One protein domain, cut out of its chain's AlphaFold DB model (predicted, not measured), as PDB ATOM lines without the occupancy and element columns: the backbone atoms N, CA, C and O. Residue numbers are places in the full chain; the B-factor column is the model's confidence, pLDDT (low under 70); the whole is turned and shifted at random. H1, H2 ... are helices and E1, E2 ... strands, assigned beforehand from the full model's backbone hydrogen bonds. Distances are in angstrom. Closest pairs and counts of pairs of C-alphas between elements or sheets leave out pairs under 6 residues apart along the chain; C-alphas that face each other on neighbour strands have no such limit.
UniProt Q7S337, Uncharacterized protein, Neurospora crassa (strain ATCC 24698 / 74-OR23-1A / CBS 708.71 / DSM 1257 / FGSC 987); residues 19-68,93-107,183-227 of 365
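Overview. This is residues 19 to 68, 93 to 107 and 183 to 227 of the 365 residues of an uncharacterized protein of Neurospora crassa (strain ATCC 24698 / 74-OR23-1A / CBS 708.71 / DSM 1257 / FGSC 987) (UniProt Q7S337). Six short helices pack into one body, with H5 in its middle and H1, H2 and H3 packed round it; H4 and H6 pack on H2. A small two-stranded hairpin, E1 and E2, lies at the edge of this body, on the side of H5 away from H2. The printed part has 110 residues, with six named helices and two named strands in the order H1, H2, H3, E1, E2, H4, H5, H6, and its class is mostly helix. The sheet's order is E1, E2, antiparallel. The whole is compact, with a radius of gyration of the C-alphas of 13.6 A and spans of 36 by 35 by 27 A.

Along the chain. E1 is residues 93 to 95 and E2 is residues 102 to 104. H5, residues 196 to 206, is 15.6 A long from first to last C-alpha, beginning at C-alpha 196 (6.879, -12.544, 104.104). H1, residues 20 to 33, is the longest helix at 20.2 A; its C-alpha 20 is at (-14.327, -28.059, 94.870). H2, residues 36 to 46, measures 15.5 A; H3, residues 50 to 62, 16.8 A; H4, residues 183 to 193, 15.2 A. H6, residues 210 to 222, measures 18.5 A and ends at C-alpha 222 (-10.759, -9.506, 93.323).

Arrangement. In the hairpin E1 and E2, N 94 and O 103 are 2.9 A apart and N 103 and O 94 2.8 A, both within hydrogen-bond range. The closest C-alphas of E1 and H5, Ile 95 and Ala 201, are 7.2 A apart. H5 and H2 are the hubs, touching three helices each. They touch each other at a steep tilt of 40 degrees, the same way, closest at the C-alphas of Glu 36 and Glu 196, 6.3 A. H1 touches H5 with residues 28 to 32 alone, at a shallow tilt of 16 degrees, opposite ways; the closest C-alphas are Ile 31 and Arg 200, 6.9 A. H3 touches H5 with residues 55 to 60 alone, at a steep tilt of 54 degrees, closest at the C-alphas of Leu 59 and Val 202, 6.4 A. H4 touches H2 at a shallow tilt of 13 degrees, opposite ways, with the C-alphas of Arg 44 and Ser 188 closest at 6.5 A. H6 touches H2 with residues 216 to 220 alone, at a steep tilt of 52 degrees, with the C-alphas of Val 42 and Leu 219 closest at 6.5 A. H4 and H6 are apart. In H2, H3, H4, H5 and H6 every O i to N i+4 pair is within hydrogen-bond range; in H1, 9 of 10 are.

Size, cuts and confidence. The two farthest C-alphas, Pro 19 and Glu 183, are 39.3 A apart. Residues 69 to 92 and 108 to 182 are not printed; the gaps are 10.5 A from C-alpha 68 to C-alpha 93 and 35.9 A from C-alpha 107 to C-alpha 183. Of the links that are printed whole, E1 to E2 is short, the others are tight, and none is long. Mean pLDDT of the printed part is 83.5, with residues 63 to 68 and 226 to 227 under 70.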
ATOM      1  N   PRO A  19     -14.530 -28.222  90.084       84.94
ATOM      2  CA  PRO A  19     -14.581 -29.140  91.218       84.94
ATOM      3  C   PRO A  19     -14.032 -28.497  92.490       84.94
ATOM      4  O   PRO A  19     -13.029 -27.785  92.442       84.94
ATOM      5  N   GLU A  20     -14.676 -28.742  93.626       79.75
ATOM      6  CA  GLU A  20     -14.327 -28.059  94.870       79.75
ATOM      7  C   GLU A  20     -12.907 -28.383  95.353       79.75
ATOM      8  O   GLU A  20     -12.167 -27.488  95.750       79.75
ATOM      9  N   GLU A  21     -12.464 -29.629  95.173       82.88
ATOM     10  CA  GLU A  21     -11.095 -30.063  95.477       82.88
ATOM     11  C   GLU A  21     -10.035 -29.237  94.734       82.88
ATOM     12  O   GLU A  21      -8.984 -28.902  95.282       82.88
ATOM     13  N   LEU A  22     -10.325 -28.842  93.489       87.50
ATOM     14  CA  LEU A  22      -9.413 -28.016  92.707       87.50
ATOM     15  C   LEU A  22      -9.373 -26.581  93.225       87.50
ATOM     16  O   LEU A  22      -8.313 -25.962  93.161       87.50
ATOM     17  N   LYS A  23     -10.472 -26.051  93.779       86.31
ATOM     18  CA  LYS A  23     -10.485 -24.694  94.351       86.31
ATOM     19  C   LYS A  23      -9.443 -24.559  95.460       86.31
ATOM     20  O   LYS A  23      -8.766 -23.537  95.531       86.31
ATOM     21  N   ASN A  24      -9.259 -25.612  96.257       85.12
ATOM     22  CA  ASN A  24      -8.291 -25.645  97.357       85.12
ATOM     23  C   ASN A  24      -6.859 -25.566  96.826       85.12
ATOM     24  O   ASN A  24      -6.068 -24.737  97.269       85.12
ATOM     25  N   VAL A  25      -6.549 -26.393  95.826       89.00
ATOM     26  CA  VAL A  25      -5.232 -26.421  95.179       89.00
ATOM     27  C   VAL A  25      -4.935 -25.078  94.510       89.00
ATOM     28  O   VAL A  25      -3.863 -24.513  94.716       89.00
ATOM     29  N   TYR A  26      -5.904 -24.517  93.780       90.00
ATOM     30  CA  TYR A  26      -5.761 -23.206  93.147       90.00
ATOM     31  C   TYR A  26      -5.559 -22.086  94.164       90.00
ATOM     32  O   TYR A  26      -4.720 -21.220  93.934       90.00
ATOM     33  N   LEU A  27      -6.276 -22.103  95.290       90.38
ATOM     34  CA  LEU A  27      -6.103 -21.106  96.342       90.38
ATOM     35  C   LEU A  27      -4.706 -21.188  96.965       90.38
ATOM     36  O   LEU A  27      -4.056 -20.160  97.140       90.38
ATOM     37  N   MET A  28      -4.215 -22.397  97.247       88.56
ATOM     38  CA  MET A  28      -2.865 -22.591  97.789       88.56
ATOM     39  C   MET A  28      -1.786 -22.124  96.812       88.56
ATOM     40  O   MET A  28      -0.846 -21.439  97.216       88.56
ATOM     41  N   MET A  29      -1.941 -22.430  95.521       88.81
ATOM     42  CA  MET A  29      -1.046 -21.924  94.479       88.81
ATOM     43  C   MET A  29      -1.111 -20.398  94.375       88.81
ATOM     44  O   MET A  29      -0.070 -19.746  94.332       88.81
ATOM     45  N   ALA A  30      -2.312 -19.816  94.416       89.12
ATOM     46  CA  ALA A  30      -2.496 -18.371  94.370       89.12
ATOM     47  C   ALA A  30      -1.829 -17.672  95.563       89.12
ATOM     48  O   ALA A  30      -1.171 -16.657  95.374       89.12
ATOM     49  N   ILE A  31      -1.934 -18.221  96.778       90.44
ATOM     50  CA  ILE A  31      -1.254 -17.683  97.968       90.44
ATOM     51  C   ILE A  31       0.271 -17.793  97.834       90.44
ATOM     52  O   ILE A  31       0.999 -16.890  98.248       90.44
ATOM     53  N   GLN A  32       0.766 -18.884  97.248       89.44
ATOM     54  CA  GLN A  32       2.198 -19.103  97.070       89.44
ATOM     55  C   GLN A  32       2.815 -18.161  96.028       89.44
ATOM     56  O   GLN A  32       3.920 -17.661  96.233       89.44
ATOM     57  N   GLU A  33       2.112 -17.921  94.924       91.19
ATOM     58  CA  GLU A  33       2.587 -17.099  93.805       91.19
ATOM     59  C   GLU A  33       2.243 -15.611  93.958       91.19
ATOM     60  O   GLU A  33       2.804 -14.770  93.249       91.19
ATOM     61  N   ALA A  34       1.338 -15.263  94.876       88.12
ATOM     62  CA  ALA A  34       0.932 -13.884  95.079       88.12
ATOM     63  C   ALA A  34       2.097 -13.002  95.564       88.12
ATOM     64  O   ALA A  34       2.873 -13.406  96.445       88.12
ATOM     65  N   PRO A  35       2.197 -11.764  95.040       91.56
ATOM     66  CA  PRO A  35       3.110 -10.761  95.563       91.56
ATOM     67  C   PRO A  35       2.876 -10.520  97.056       91.56
ATOM     68  O   PRO A  35       1.736 -10.497  97.518       91.56
ATOM     69  N   GLU A  36       3.947 -10.258  97.803       89.25
ATOM     70  CA  GLU A  36       3.874  -9.971  99.239       89.25
ATOM     71  C   GLU A  36       2.857  -8.869  99.579       89.25
ATOM     72  O   GLU A  36       2.105  -8.982 100.550       89.25
ATOM     73  N   SER A  37       2.796  -7.819  98.755       88.31
ATOM     74  CA  SER A  37       1.839  -6.725  98.923       88.31
ATOM     75  C   SER A  37       0.393  -7.218  98.893       88.31
ATOM     76  O   SER A  37      -0.390  -6.829  99.750       88.31
ATOM     77  N   THR A  38       0.052  -8.118  97.970       90.44
ATOM     78  CA  THR A  38      -1.279  -8.725  97.844       90.44
ATOM     79  C   THR A  38      -1.648  -9.493  99.112       90.44
ATOM     80  O   THR A  38      -2.727  -9.291  99.661       90.44
ATOM     81  N   ILE A  39      -0.735 -10.320  99.624       92.31
ATOM     82  CA  ILE A  39      -0.976 -11.171 100.801       92.31
ATOM     83  C   ILE A  39      -1.170 -10.317 102.058       92.31
ATOM     84  O   ILE A  39      -2.096 -10.547 102.836       92.31
ATOM     85  N   ARG A  40      -0.342  -9.280 102.233       91.81
ATOM     86  CA  ARG A  40      -0.486  -8.319 103.334       91.81
ATOM     87  C   ARG A  40      -1.795  -7.536 103.234       91.81
ATOM     88  O   ARG A  40      -2.443  -7.341 104.257       91.81
ATOM     89  N   THR A  41      -2.206  -7.127 102.032       89.06
ATOM     90  CA  THR A  41      -3.501  -6.463 101.815       89.06
ATOM     91  C   THR A  41      -4.662  -7.374 102.204       89.06
ATOM     92  O   THR A  41      -5.561  -6.922 102.909       89.06
ATOM     93  N   VAL A  42      -4.623  -8.656 101.825       91.06
ATOM     94  CA  VAL A  42      -5.652  -9.628 102.228       91.06
ATOM     95  C   VAL A  42      -5.688  -9.793 103.745       91.06
ATOM     96  O   VAL A  42      -6.756  -9.650 104.326       91.06
ATOM     97  N   LEU A  43      -4.548 -10.015 104.412       91.19
ATOM     98  CA  LEU A  43      -4.534 -10.151 105.875       91.19
ATOM     99  C   LEU A  43      -5.059  -8.901 106.590       91.19
ATOM    100  O   LEU A  43      -5.820  -9.027 107.544       91.19
ATOM    101  N   ARG A  44      -4.699  -7.700 106.123       89.69
ATOM    102  CA  ARG A  44      -5.232  -6.456 106.694       89.69
ATOM    103  C   ARG A  44      -6.741  -6.347 106.513       89.69
ATOM    104  O   ARG A  44      -7.415  -5.940 107.451       89.69
ATOM    105  N   ALA A  45      -7.262  -6.720 105.343       88.75
ATOM    106  CA  ALA A  45      -8.701  -6.734 105.095       88.75
ATOM    107  C   ALA A  45      -9.425  -7.691 106.056       88.75
ATOM    108  O   ALA A  45     -10.439  -7.314 106.631       88.75
ATOM    109  N   LEU A  46      -8.858  -8.879 106.307       89.44
ATOM    110  CA  LEU A  46      -9.406  -9.828 107.282       89.44
ATOM    111  C   LEU A  46      -9.391  -9.276 108.715       89.44
ATOM    112  O   LEU A  46     -10.327  -9.519 109.458       89.44
ATOM    113  N   CYS A  47      -8.394  -8.475 109.108       89.06
ATOM    114  CA  CYS A  47      -8.381  -7.817 110.424       89.06
ATOM    115  C   CYS A  47      -9.474  -6.748 110.620       89.06
ATOM    116  O   CYS A  47      -9.533  -6.144 111.694       89.06
ATOM    117  N   GLY A  48     -10.298  -6.465 109.604       82.00
ATOM    118  CA  GLY A  48     -11.514  -5.670 109.767       82.00
ATOM    119  C   GLY A  48     -12.565  -6.364 110.636       82.00
ATOM    120  O   GLY A  48     -13.310  -5.674 111.325       82.00
ATOM    121  N   ASP A  49     -12.563  -7.695 110.646       85.81
ATOM    122  CA  ASP A  49     -13.479  -8.535 111.410       85.81
ATOM    123  C   ASP A  49     -12.823  -8.992 112.727       85.81
ATOM    124  O   ASP A  49     -11.644  -9.370 112.762       85.81
ATOM    125  N   ALA A  50     -13.575  -8.921 113.828       84.75
ATOM    126  CA  ALA A  50     -13.088  -9.224 115.169       84.75
ATOM    127  C   ALA A  50     -12.664 -10.693 115.333       84.75
ATOM    128  O   ALA A  50     -11.622 -10.960 115.941       84.75
ATOM    129  N   GLU A  51     -13.407 -11.639 114.754       86.12
ATOM    130  CA  GLU A  51     -13.097 -13.070 114.845       86.12
ATOM    131  C   GLU A  51     -11.816 -13.393 114.074       86.12
ATOM    132  O   GLU A  51     -10.901 -14.063 114.572       86.12
ATOM    133  N   TYR A  52     -11.697 -12.829 112.872       88.50
ATOM    134  CA  TYR A  52     -10.515 -12.984 112.032       88.50
ATOM    135  C   TYR A  52      -9.292 -12.343 112.669       88.50
ATOM    136  O   TYR A  52      -8.219 -12.952 112.693       88.50
ATOM    137  N   LYS A  53      -9.443 -11.146 113.241       89.62
ATOM    138  CA  LYS A  53      -8.387 -10.477 114.000       89.62
ATOM    139  C   LYS A  53      -7.929 -11.349 115.169       89.62
ATOM    140  O   LYS A  53      -6.728 -11.588 115.289       89.62
ATOM    141  N   ALA A  54      -8.845 -11.868 115.987       88.12
ATOM    142  CA  ALA A  54      -8.508 -12.722 117.127       88.12
ATOM    143  C   ALA A  54      -7.753 -13.991 116.692       88.12
ATOM    144  O   ALA A  54      -6.753 -14.381 117.311       88.12
ATOM    145  N   ARG A  55      -8.167 -14.608 115.578       87.44
ATOM    146  CA  ARG A  55      -7.483 -15.778 115.018       87.44
ATOM    147  C   ARG A  55      -6.097 -15.435 114.476       87.44
ATOM    148  O   ARG A  55      -5.144 -16.154 114.774       87.44
ATOM    149  N   ILE A  56      -5.956 -14.330 113.745       89.00
ATOM    150  CA  ILE A  56      -4.670 -13.840 113.223       89.00
ATOM    151  C   ILE A  56      -3.705 -13.534 114.369       89.00
ATOM    152  O   ILE A  56      -2.564 -13.992 114.335       89.00
ATOM    153  N   VAL A  57      -4.164 -12.831 115.410       89.12
ATOM    154  CA  VAL A  57      -3.388 -12.562 116.633       89.12
ATOM    155  C   VAL A  57      -2.924 -13.871 117.257       89.12
ATOM    156  O   VAL A  57      -1.741 -14.045 117.537       89.12
ATOM    157  N   THR A  58      -3.831 -14.832 117.422       88.81
ATOM    158  CA  THR A  58      -3.502 -16.133 118.010       88.81
ATOM    159  C   THR A  58      -2.435 -16.868 117.193       88.81
ATOM    160  O   THR A  58      -1.474 -17.393 117.757       88.81
ATOM    161  N   LEU A  59      -2.551 -16.876 115.864       85.06
ATOM    162  CA  LEU A  59      -1.572 -17.519 114.986       85.06
ATOM    163  C   LEU A  59      -0.216 -16.799 114.995       85.06
ATOM    164  O   LEU A  59       0.818 -17.462 115.022       85.06
ATOM    165  N   MET A  60      -0.206 -15.464 115.010       84.12
ATOM    166  CA  MET A  60       1.026 -14.669 114.998       84.12
ATOM    167  C   MET A  60       1.767 -14.677 116.339       84.12
ATOM    168  O   MET A  60       2.993 -14.770 116.349       84.12
ATOM    169  N   PHE A  61       1.047 -14.581 117.459       82.56
ATOM    170  CA  PHE A  61       1.643 -14.364 118.781       82.56
ATOM    171  C   PHE A  61       1.653 -15.615 119.664       82.56
ATOM    172  O   PHE A  61       2.640 -15.857 120.360       82.56
ATOM    173  N   ASN A  62       0.605 -16.446 119.628       75.38
ATOM    174  CA  ASN A  62       0.476 -17.574 120.560       75.38
ATOM    175  C   ASN A  62       1.091 -18.869 120.024       75.38
ATOM    176  O   ASN A  62       1.615 -19.662 120.806       75.38
ATOM    177  N   LYS A  63       1.096 -19.089 118.703       64.94
ATOM    178  CA  LYS A  63       1.608 -20.346 118.127       64.94
ATOM    179  C   LYS A  63       3.133 -20.437 117.997       64.94
ATOM    180  O   LYS A  63       3.613 -21.384 117.387       64.94
ATOM    181  N   LYS A  64       3.910 -19.508 118.581       55.00
ATOM    182  CA  LYS A  64       5.386 -19.463 118.458       55.00
ATOM    183  C   LYS A  64       5.842 -19.816 117.039       55.00
ATOM    184  O   LYS A  64       6.765 -20.611 116.861       55.00
ATOM    185  N   LEU A  65       5.207 -19.222 116.021       55.91
ATOM    186  CA  LEU A  65       5.867 -19.137 114.725       55.91
ATOM    187  C   LEU A  65       7.236 -18.539 115.040       55.91
ATOM    188  O   LEU A  65       7.258 -17.514 115.727       55.91
ATOM    189  N   PRO A  66       8.355 -19.203 114.705       52.47
ATOM    190  CA  PRO A  66       9.669 -18.746 115.116       52.47
ATOM    191  C   PRO A  66       9.956 -17.423 114.406       52.47
ATOM    192  O   PRO A  66      10.586 -17.367 113.352       52.47
ATOM    193  N   LEU A  67       9.463 -16.331 114.987       46.22
ATOM    194  CA  LEU A  67       9.862 -14.974 114.695       46.22
ATOM    195  C   LEU A  67      11.319 -14.939 115.110       46.22
ATOM    196  O   LEU A  67      11.614 -14.804 116.294       46.22
ATOM    197  N   ARG A  68      12.230 -15.173 114.160       46.59
ATOM    198  CA  ARG A  68      13.670 -15.086 114.402       46.59
ATOM    199  C   ARG A  68      13.948 -13.739 115.082       46.59
ATOM    200  O   ARG A  68      13.848 -12.713 114.410       46.59
ATOM    201  N   THR A  93      11.393 -22.470 107.315       76.56
ATOM    202  CA  THR A  93      10.496 -23.017 108.338       76.56
ATOM    203  C   THR A  93       9.133 -23.264 107.698       76.56
ATOM    204  O   THR A  93       8.535 -22.340 107.146       76.56
ATOM    205  N   GLU A  94       8.636 -24.492 107.780       78.12
ATOM    206  CA  GLU A  94       7.297 -24.880 107.330       78.12
ATOM    207  C   GLU A  94       6.405 -25.199 108.542       78.12
ATOM    208  O   GLU A  94       6.906 -25.433 109.639       78.12
ATOM    209  N   ILE A  95       5.077 -25.174 108.381       75.56
ATOM    210  CA  ILE A  95       4.116 -25.558 109.431       75.56
ATOM    211  C   ILE A  95       3.527 -26.917 109.063       75.56
ATOM    212  O   ILE A  95       3.088 -27.113 107.928       75.56
ATOM    213  N   CYS A  96       3.500 -27.855 110.009       79.50
ATOM    214  CA  CYS A  96       2.846 -29.140 109.804       79.50
ATOM    215  C   CYS A  96       1.321 -28.967 109.744       79.50
ATOM    216  O   CYS A  96       0.720 -28.507 110.705       79.50
ATOM    217  N   ILE A  97       0.683 -29.399 108.653       73.50
ATOM    218  CA  ILE A  97      -0.773 -29.255 108.438       73.50
ATOM    219  C   ILE A  97      -1.605 -30.038 109.471       73.50
ATOM    220  O   ILE A  97      -2.757 -29.705 109.715       73.50
ATOM    221  N   GLN A  98      -1.046 -31.092 110.072       75.12
ATOM    222  CA  GLN A  98      -1.800 -31.985 110.958       75.12
ATOM    223  C   GLN A  98      -1.716 -31.617 112.441       75.12
ATOM    224  O   GLN A  98      -2.644 -31.915 113.185       75.12
ATOM    225  N   CYS A  99      -0.621 -31.002 112.892       81.62
ATOM    226  CA  CYS A  99      -0.461 -30.592 114.293       81.62
ATOM    227  C   CYS A  99      -0.250 -29.084 114.477       81.62
ATOM    228  O   CYS A  99      -0.144 -28.622 115.609       81.62
ATOM    229  N   ASP A 100      -0.177 -28.317 113.384       72.31
ATOM    230  CA  ASP A 100       0.133 -26.885 113.346       72.31
ATOM    231  C   ASP A 100       1.466 -26.483 114.008       72.31
ATOM    232  O   ASP A 100       1.688 -25.300 114.287       72.31
ATOM    233  N   GLU A 101       2.375 -27.429 114.264       76.50
ATOM    234  CA  GLU A 101       3.700 -27.125 114.812       76.50
ATOM    235  C   GLU A 101       4.692 -26.756 113.689       76.50
ATOM    236  O   GLU A 101       4.708 -27.408 112.635       76.50
ATOM    237  N   PRO A 102       5.532 -25.719 113.879       78.06
ATOM    238  CA  PRO A 102       6.571 -25.352 112.921       78.06
ATOM    239  C   PRO A 102       7.724 -26.372 112.921       78.06
ATOM    240  O   PRO A 102       8.138 -26.848 113.978       78.06
ATOM    241  N   PHE A 103       8.285 -26.669 111.749       84.00
ATOM    242  CA  PHE A 103       9.445 -27.550 111.576       84.00
ATOM    243  C   PHE A 103      10.425 -27.003 110.521       84.00
ATOM    244  O   PHE A 103      10.050 -26.213 109.654       84.00
ATOM    245  N   GLU A 104      11.700 -27.401 110.599       82.69
ATOM    246  CA  GLU A 104      12.734 -27.024 109.623       82.69
ATOM    247  C   GLU A 104      12.966 -28.147 108.598       82.69
ATOM    248  O   GLU A 104      13.061 -29.328 108.955       82.69
ATOM    249  N   GLU A 105      13.097 -27.787 107.315       70.62
ATOM    250  CA  GLU A 105      13.376 -28.715 106.210       70.62
ATOM    251  C   GLU A 105      14.789 -29.327 106.355       70.62
ATOM    252  O   GLU A 105      15.786 -28.838 105.824       70.62
ATOM    253  N   GLY A 106      14.897 -30.388 107.155       76.50
ATOM    254  CA  GLY A 106      16.166 -31.034 107.503       76.50
ATOM    255  C   GLY A 106      16.132 -31.791 108.829       76.50
ATOM    256  O   GLY A 106      16.857 -32.782 108.981       76.50
ATOM    257  N   ASP A 107      15.236 -31.404 109.738       73.00
ATOM    258  CA  ASP A 107      15.035 -32.082 111.014       73.00
ATOM    259  C   ASP A 107      14.137 -33.308 110.844       73.00
ATOM    260  O   ASP A 107      12.946 -33.328 111.144       73.00
ATOM    261  N   GLU A 183      -5.176  -2.231 120.025       81.75
ATOM    262  CA  GLU A 183      -4.997  -3.594 119.528       81.75
ATOM    263  C   GLU A 183      -5.075  -3.684 117.998       81.75
ATOM    264  O   GLU A 183      -4.403  -4.514 117.371       81.75
ATOM    265  N   LYS A 184      -5.920  -2.858 117.366       80.56
ATOM    266  CA  LYS A 184      -6.042  -2.829 115.900       80.56
ATOM    267  C   LYS A 184      -4.782  -2.254 115.258       80.56
ATOM    268  O   LYS A 184      -4.293  -2.788 114.261       80.56
ATOM    269  N   GLU A 185      -4.219  -1.205 115.845       85.31
ATOM    270  CA  GLU A 185      -2.957  -0.644 115.370       85.31
ATOM    271  C   GLU A 185      -1.791  -1.622 115.588       85.31
ATOM    272  O   GLU A 185      -1.000  -1.852 114.668       85.31
ATOM    273  N   ALA A 186      -1.728  -2.284 116.748       87.75
ATOM    274  CA  ALA A 186      -0.699  -3.279 117.047       87.75
ATOM    275  C   ALA A 186      -0.709  -4.460 116.060       87.75
ATOM    276  O   ALA A 186       0.344  -4.867 115.567       87.75
ATOM    277  N   THR A 187      -1.890  -4.982 115.719       86.06
ATOM    278  CA  THR A 187      -2.040  -6.076 114.741       86.06
ATOM    279  C   THR A 187      -1.671  -5.659 113.325       86.06
ATOM    280  O   THR A 187      -0.929  -6.373 112.647       86.06
ATOM    281  N   SER A 188      -2.114  -4.480 112.883       87.19
ATOM    282  CA  SER A 188      -1.741  -3.937 111.572       87.19
ATOM    283  C   SER A 188      -0.224  -3.736 111.451       87.19
ATOM    284  O   SER A 188       0.391  -4.146 110.458       87.19
ATOM    285  N   ASN A 189       0.404  -3.192 112.499       88.06
ATOM    286  CA  ASN A 189       1.852  -3.024 112.575       88.06
ATOM    287  C   ASN A 189       2.583  -4.373 112.594       88.06
ATOM    288  O   ASN A 189       3.584  -4.532 111.895       88.06
ATOM    289  N   ALA A 190       2.060  -5.372 113.312       88.88
ATOM    290  CA  ALA A 190       2.613  -6.723 113.306       88.88
ATOM    291  C   ALA A 190       2.600  -7.338 111.898       88.88
ATOM    292  O   ALA A 190       3.620  -7.859 111.459       88.88
ATOM    293  N   ILE A 191       1.507  -7.196 111.137       89.00
ATOM    294  CA  ILE A 191       1.429  -7.660 109.738       89.00
ATOM    295  C   ILE A 191       2.400  -6.887 108.835       89.00
ATOM    296  O   ILE A 191       2.995  -7.455 107.919       89.00
ATOM    297  N   ALA A 192       2.579  -5.585 109.073       88.38
ATOM    298  CA  ALA A 192       3.502  -4.754 108.307       88.38
ATOM    299  C   ALA A 192       4.985  -5.067 108.589       88.38
ATOM    300  O   ALA A 192       5.826  -4.868 107.712       88.38
ATOM    301  N   LEU A 193       5.318  -5.559 109.780       90.25
ATOM    302  CA  LEU A 193       6.691  -5.893 110.167       90.25
ATOM    303  C   LEU A 193       7.008  -7.387 110.035       90.25
ATOM    304  O   LEU A 193       8.182  -7.753 109.981       90.25
ATOM    305  N   ALA A 194       5.986  -8.241 109.965       86.69
ATOM    306  CA  ALA A 194       6.154  -9.679 109.842       86.69
ATOM    307  C   ALA A 194       6.941 -10.042 108.567       86.69
ATOM    308  O   ALA A 194       6.715  -9.444 107.508       86.69
ATOM    309  N   PRO A 195       7.848 -11.035 108.641       89.62
ATOM    310  CA  PRO A 195       8.476 -11.611 107.461       89.62
ATOM    311  C   PRO A 195       7.437 -12.160 106.482       89.62
ATOM    312  O   PRO A 195       6.406 -12.700 106.886       89.62
ATOM    313  N   GLU A 196       7.745 -12.074 105.190       88.25
ATOM    314  CA  GLU A 196       6.879 -12.544 104.104       88.25
ATOM    315  C   GLU A 196       6.428 -14.002 104.307       88.25
ATOM    316  O   GLU A 196       5.246 -14.322 104.174       88.25
ATOM    317  N   ASP A 197       7.354 -14.875 104.713       83.88
ATOM    318  CA  ASP A 197       7.077 -16.288 104.980       83.88
ATOM    319  C   ASP A 197       6.070 -16.471 106.125       83.88
ATOM    320  O   ASP A 197       5.172 -17.305 106.032       83.88
ATOM    321  N   THR A 198       6.153 -15.643 107.170       84.69
ATOM    322  CA  THR A 198       5.205 -15.650 108.294       84.69
ATOM    323  C   THR A 198       3.811 -15.232 107.836       84.69
ATOM    324  O   THR A 198       2.833 -15.897 108.166       84.69
ATOM    325  N   VAL A 199       3.708 -14.171 107.031       91.00
ATOM    326  CA  VAL A 199       2.433 -13.681 106.476       91.00
ATOM    327  C   VAL A 199       1.780 -14.759 105.601       91.00
ATOM    328  O   VAL A 199       0.589 -15.040 105.750       91.00
ATOM    329  N   ARG A 200       2.558 -15.432 104.741       90.25
ATOM    330  CA  ARG A 200       2.064 -16.564 103.938       90.25
ATOM    331  C   ARG A 200       1.608 -17.733 104.796       90.25
ATOM    332  O   ARG A 200       0.569 -18.322 104.511       90.25
ATOM    333  N   ALA A 201       2.380 -18.079 105.820       83.88
ATOM    334  CA  ALA A 201       2.077 -19.204 106.688       83.88
ATOM    335  C   ALA A 201       0.788 -18.967 107.492       83.88
ATOM    336  O   ALA A 201      -0.058 -19.855 107.556       83.88
ATOM    337  N   VAL A 202       0.584 -17.748 108.005       87.88
ATOM    338  CA  VAL A 202      -0.675 -17.342 108.652       87.88
ATOM    339  C   VAL A 202      -1.842 -17.459 107.677       87.88
ATOM    340  O   VAL A 202      -2.862 -18.044 108.028       87.88
ATOM    341  N   LEU A 203      -1.698 -16.972 106.439       90.38
ATOM    342  CA  LEU A 203      -2.778 -17.061 105.457       90.38
ATOM    343  C   LEU A 203      -3.120 -18.521 105.106       90.38
ATOM    344  O   LEU A 203      -4.296 -18.856 105.019       90.38
ATOM    345  N   ARG A 204      -2.121 -19.410 104.985       88.69
ATOM    346  CA  ARG A 204      -2.351 -20.855 104.790       88.69
ATOM    347  C   ARG A 204      -3.045 -21.505 105.990       88.69
ATOM    348  O   ARG A 204      -3.956 -22.306 105.803       88.69
ATOM    349  N   ALA A 205      -2.654 -21.143 107.208       86.06
ATOM    350  CA  ALA A 205      -3.302 -21.645 108.416       86.06
ATOM    351  C   ALA A 205      -4.772 -21.198 108.503       86.06
ATOM    352  O   ALA A 205      -5.628 -21.989 108.885       86.06
ATOM    353  N   LEU A 206      -5.090 -19.965 108.090       88.38
ATOM    354  CA  LEU A 206      -6.479 -19.497 108.012       88.38
ATOM    355  C   LEU A 206      -7.288 -20.269 106.967       88.38
ATOM    356  O   LEU A 206      -8.443 -20.582 107.208       88.38
ATOM    357  N   THR A 207      -6.697 -20.634 105.826       90.44
ATOM    358  CA  THR A 207      -7.411 -21.415 104.799       90.44
ATOM    359  C   THR A 207      -7.699 -22.872 105.171       90.44
ATOM    360  O   THR A 207      -8.350 -23.560 104.384       90.44
ATOM    361  N   ALA A 208      -7.220 -23.355 106.321       85.50
ATOM    362  CA  ALA A 208      -7.615 -24.662 106.846       85.50
ATOM    363  C   ALA A 208      -9.082 -24.679 107.316       85.50
ATOM    364  O   ALA A 208      -9.686 -25.744 107.375       85.50
ATOM    365  N   ASP A 209      -9.649 -23.511 107.617       86.50
ATOM    366  CA  ASP A 209     -11.053 -23.341 107.977       86.50
ATOM    367  C   ASP A 209     -11.853 -22.869 106.750       86.50
ATOM    368  O   ASP A 209     -11.492 -21.890 106.083       86.50
ATOM    369  N   ASP A 210     -12.934 -23.581 106.420       82.94
ATOM    370  CA  ASP A 210     -13.719 -23.344 105.207       82.94
ATOM    371  C   ASP A 210     -14.405 -21.968 105.183       82.94
ATOM    372  O   ASP A 210     -14.573 -21.384 104.103       82.94
ATOM    373  N   VAL A 211     -14.738 -21.402 106.350       83.50
ATOM    374  CA  VAL A 211     -15.320 -20.055 106.457       83.50
ATOM    375  C   VAL A 211     -14.303 -19.020 105.972       83.50
ATOM    376  O   VAL A 211     -14.561 -18.266 105.028       83.50
ATOM    377  N   PHE A 212     -13.100 -19.059 106.544       86.75
ATOM    378  CA  PHE A 212     -12.003 -18.151 106.210       86.75
ATOM    379  C   PHE A 212     -11.535 -18.330 104.771       86.75
ATOM    380  O   PHE A 212     -11.247 -17.369 104.059       86.75
ATOM    381  N   LYS A 213     -11.465 -19.574 104.321       89.94
ATOM    382  CA  LYS A 213     -11.017 -19.949 102.986       89.94
ATOM    383  C   LYS A 213     -11.897 -19.377 101.882       89.94
ATOM    384  O   LYS A 213     -11.361 -18.826 100.920       89.94
ATOM    385  N   SER A 214     -13.222 -19.466 102.019       87.38
ATOM    386  CA  SER A 214     -14.164 -18.877 101.055       87.38
ATOM    387  C   SER A 214     -13.956 -17.364 100.938       87.38
ATOM    388  O   SER A 214     -13.863 -16.798  99.838       87.38
ATOM    389  N   ARG A 215     -13.768 -16.712 102.089       88.38
ATOM    390  CA  ARG A 215     -13.503 -15.281 102.175       88.38
ATOM    391  C   ARG A 215     -12.174 -14.896 101.525       88.38
ATOM    392  O   ARG A 215     -12.148 -14.029 100.654       88.38
ATOM    393  N   ILE A 216     -11.086 -15.578 101.876       90.44
ATOM    394  CA  ILE A 216      -9.747 -15.358 101.309       90.44
ATOM    395  C   ILE A 216      -9.756 -15.570  99.794       90.44
ATOM    396  O   ILE A 216      -9.207 -14.747  99.063       90.44
ATOM    397  N   ALA A 217     -10.408 -16.628  99.305       90.06
ATOM    398  CA  ALA A 217     -10.534 -16.890  97.874       90.06
ATOM    399  C   ALA A 217     -11.247 -15.744  97.144       90.06
ATOM    400  O   ALA A 217     -10.795 -15.319  96.081       90.06
ATOM    401  N   THR A 218     -12.311 -15.203  97.741       88.06
ATOM    402  CA  THR A 218     -13.047 -14.055  97.197       88.06
ATOM    403  C   THR A 218     -12.167 -12.804  97.128       88.06
ATOM    404  O   THR A 218     -12.110 -12.151  96.087       88.06
ATOM    405  N   LEU A 219     -11.423 -12.493  98.195       88.00
ATOM    406  CA  LEU A 219     -10.525 -11.331  98.236       88.00
ATOM    407  C   LEU A 219      -9.362 -11.467  97.236       88.00
ATOM    408  O   LEU A 219      -9.044 -10.523  96.514       88.00
ATOM    409  N   MET A 220      -8.766 -12.658  97.138       87.38
ATOM    410  CA  MET A 220      -7.681 -12.955  96.195       87.38
ATOM    411  C   MET A 220      -8.143 -12.905  94.737       87.38
ATOM    412  O   MET A 220      -7.388 -12.459  93.879       87.38
ATOM    413  N   ALA A 221      -9.377 -13.331  94.448       88.38
ATOM    414  CA  ALA A 221      -9.950 -13.264  93.106       88.38
ATOM    415  C   ALA A 221     -10.253 -11.826  92.662       88.38
ATOM    416  O   ALA A 221     -10.196 -11.534  91.467       88.38
ATOM    417  N   LYS A 222     -10.569 -10.931  93.609       86.19
ATOM    418  CA  LYS A 222     -10.759  -9.506  93.323       86.19
ATOM    419  C   LYS A 222      -9.424  -8.843  92.981       86.19
ATOM    420  O   LYS A 222      -9.369  -8.047  92.047       86.19
ATOM    421  N   LEU A 223      -8.348  -9.159  93.710       85.12
ATOM    422  CA  LEU A 223      -7.051  -8.500  93.536       85.12
ATOM    423  C   LEU A 223      -6.451  -8.790  92.150       85.12
ATOM    424  O   LEU A 223      -6.324  -9.953  91.761       85.12
ATOM    425  N   PRO A 224      -6.018  -7.758  91.401       77.38
ATOM    426  CA  PRO A 224      -5.343  -7.976  90.135       77.38
ATOM    427  C   PRO A 224      -3.994  -8.644  90.411       77.38
ATOM    428  O   PRO A 224      -3.013  -7.984  90.760       77.38
ATOM    429  N   LEU A 225      -3.932  -9.964  90.223       71.94
ATOM    430  CA  LEU A 225      -2.687 -10.720  90.116       71.94
ATOM    431  C   LEU A 225      -2.027 -10.321  88.799       71.94
ATOM    432  O   LEU A 225      -2.074 -11.041  87.805       71.94
ATOM    433  N   ARG A 226      -1.485  -9.105  88.746       61.75
ATOM    434  CA  ARG A 226      -0.735  -8.646  87.588       61.75
ATOM    435  C   ARG A 226       0.519  -9.523  87.546       61.75
ATOM    436  O   ARG A 226       1.328  -9.423  88.471       61.75
ATOM    437  N   PRO A 227       0.687 -10.410  86.547       56.69
ATOM    438  CA  PRO A 227       1.899 -11.203  86.465       56.69
ATOM    439  C   PRO A 227       3.058 -10.213  86.362       56.69
ATOM    440  O   PRO A 227       3.027  -9.298  85.539       56.69
TER     441      PRO A 227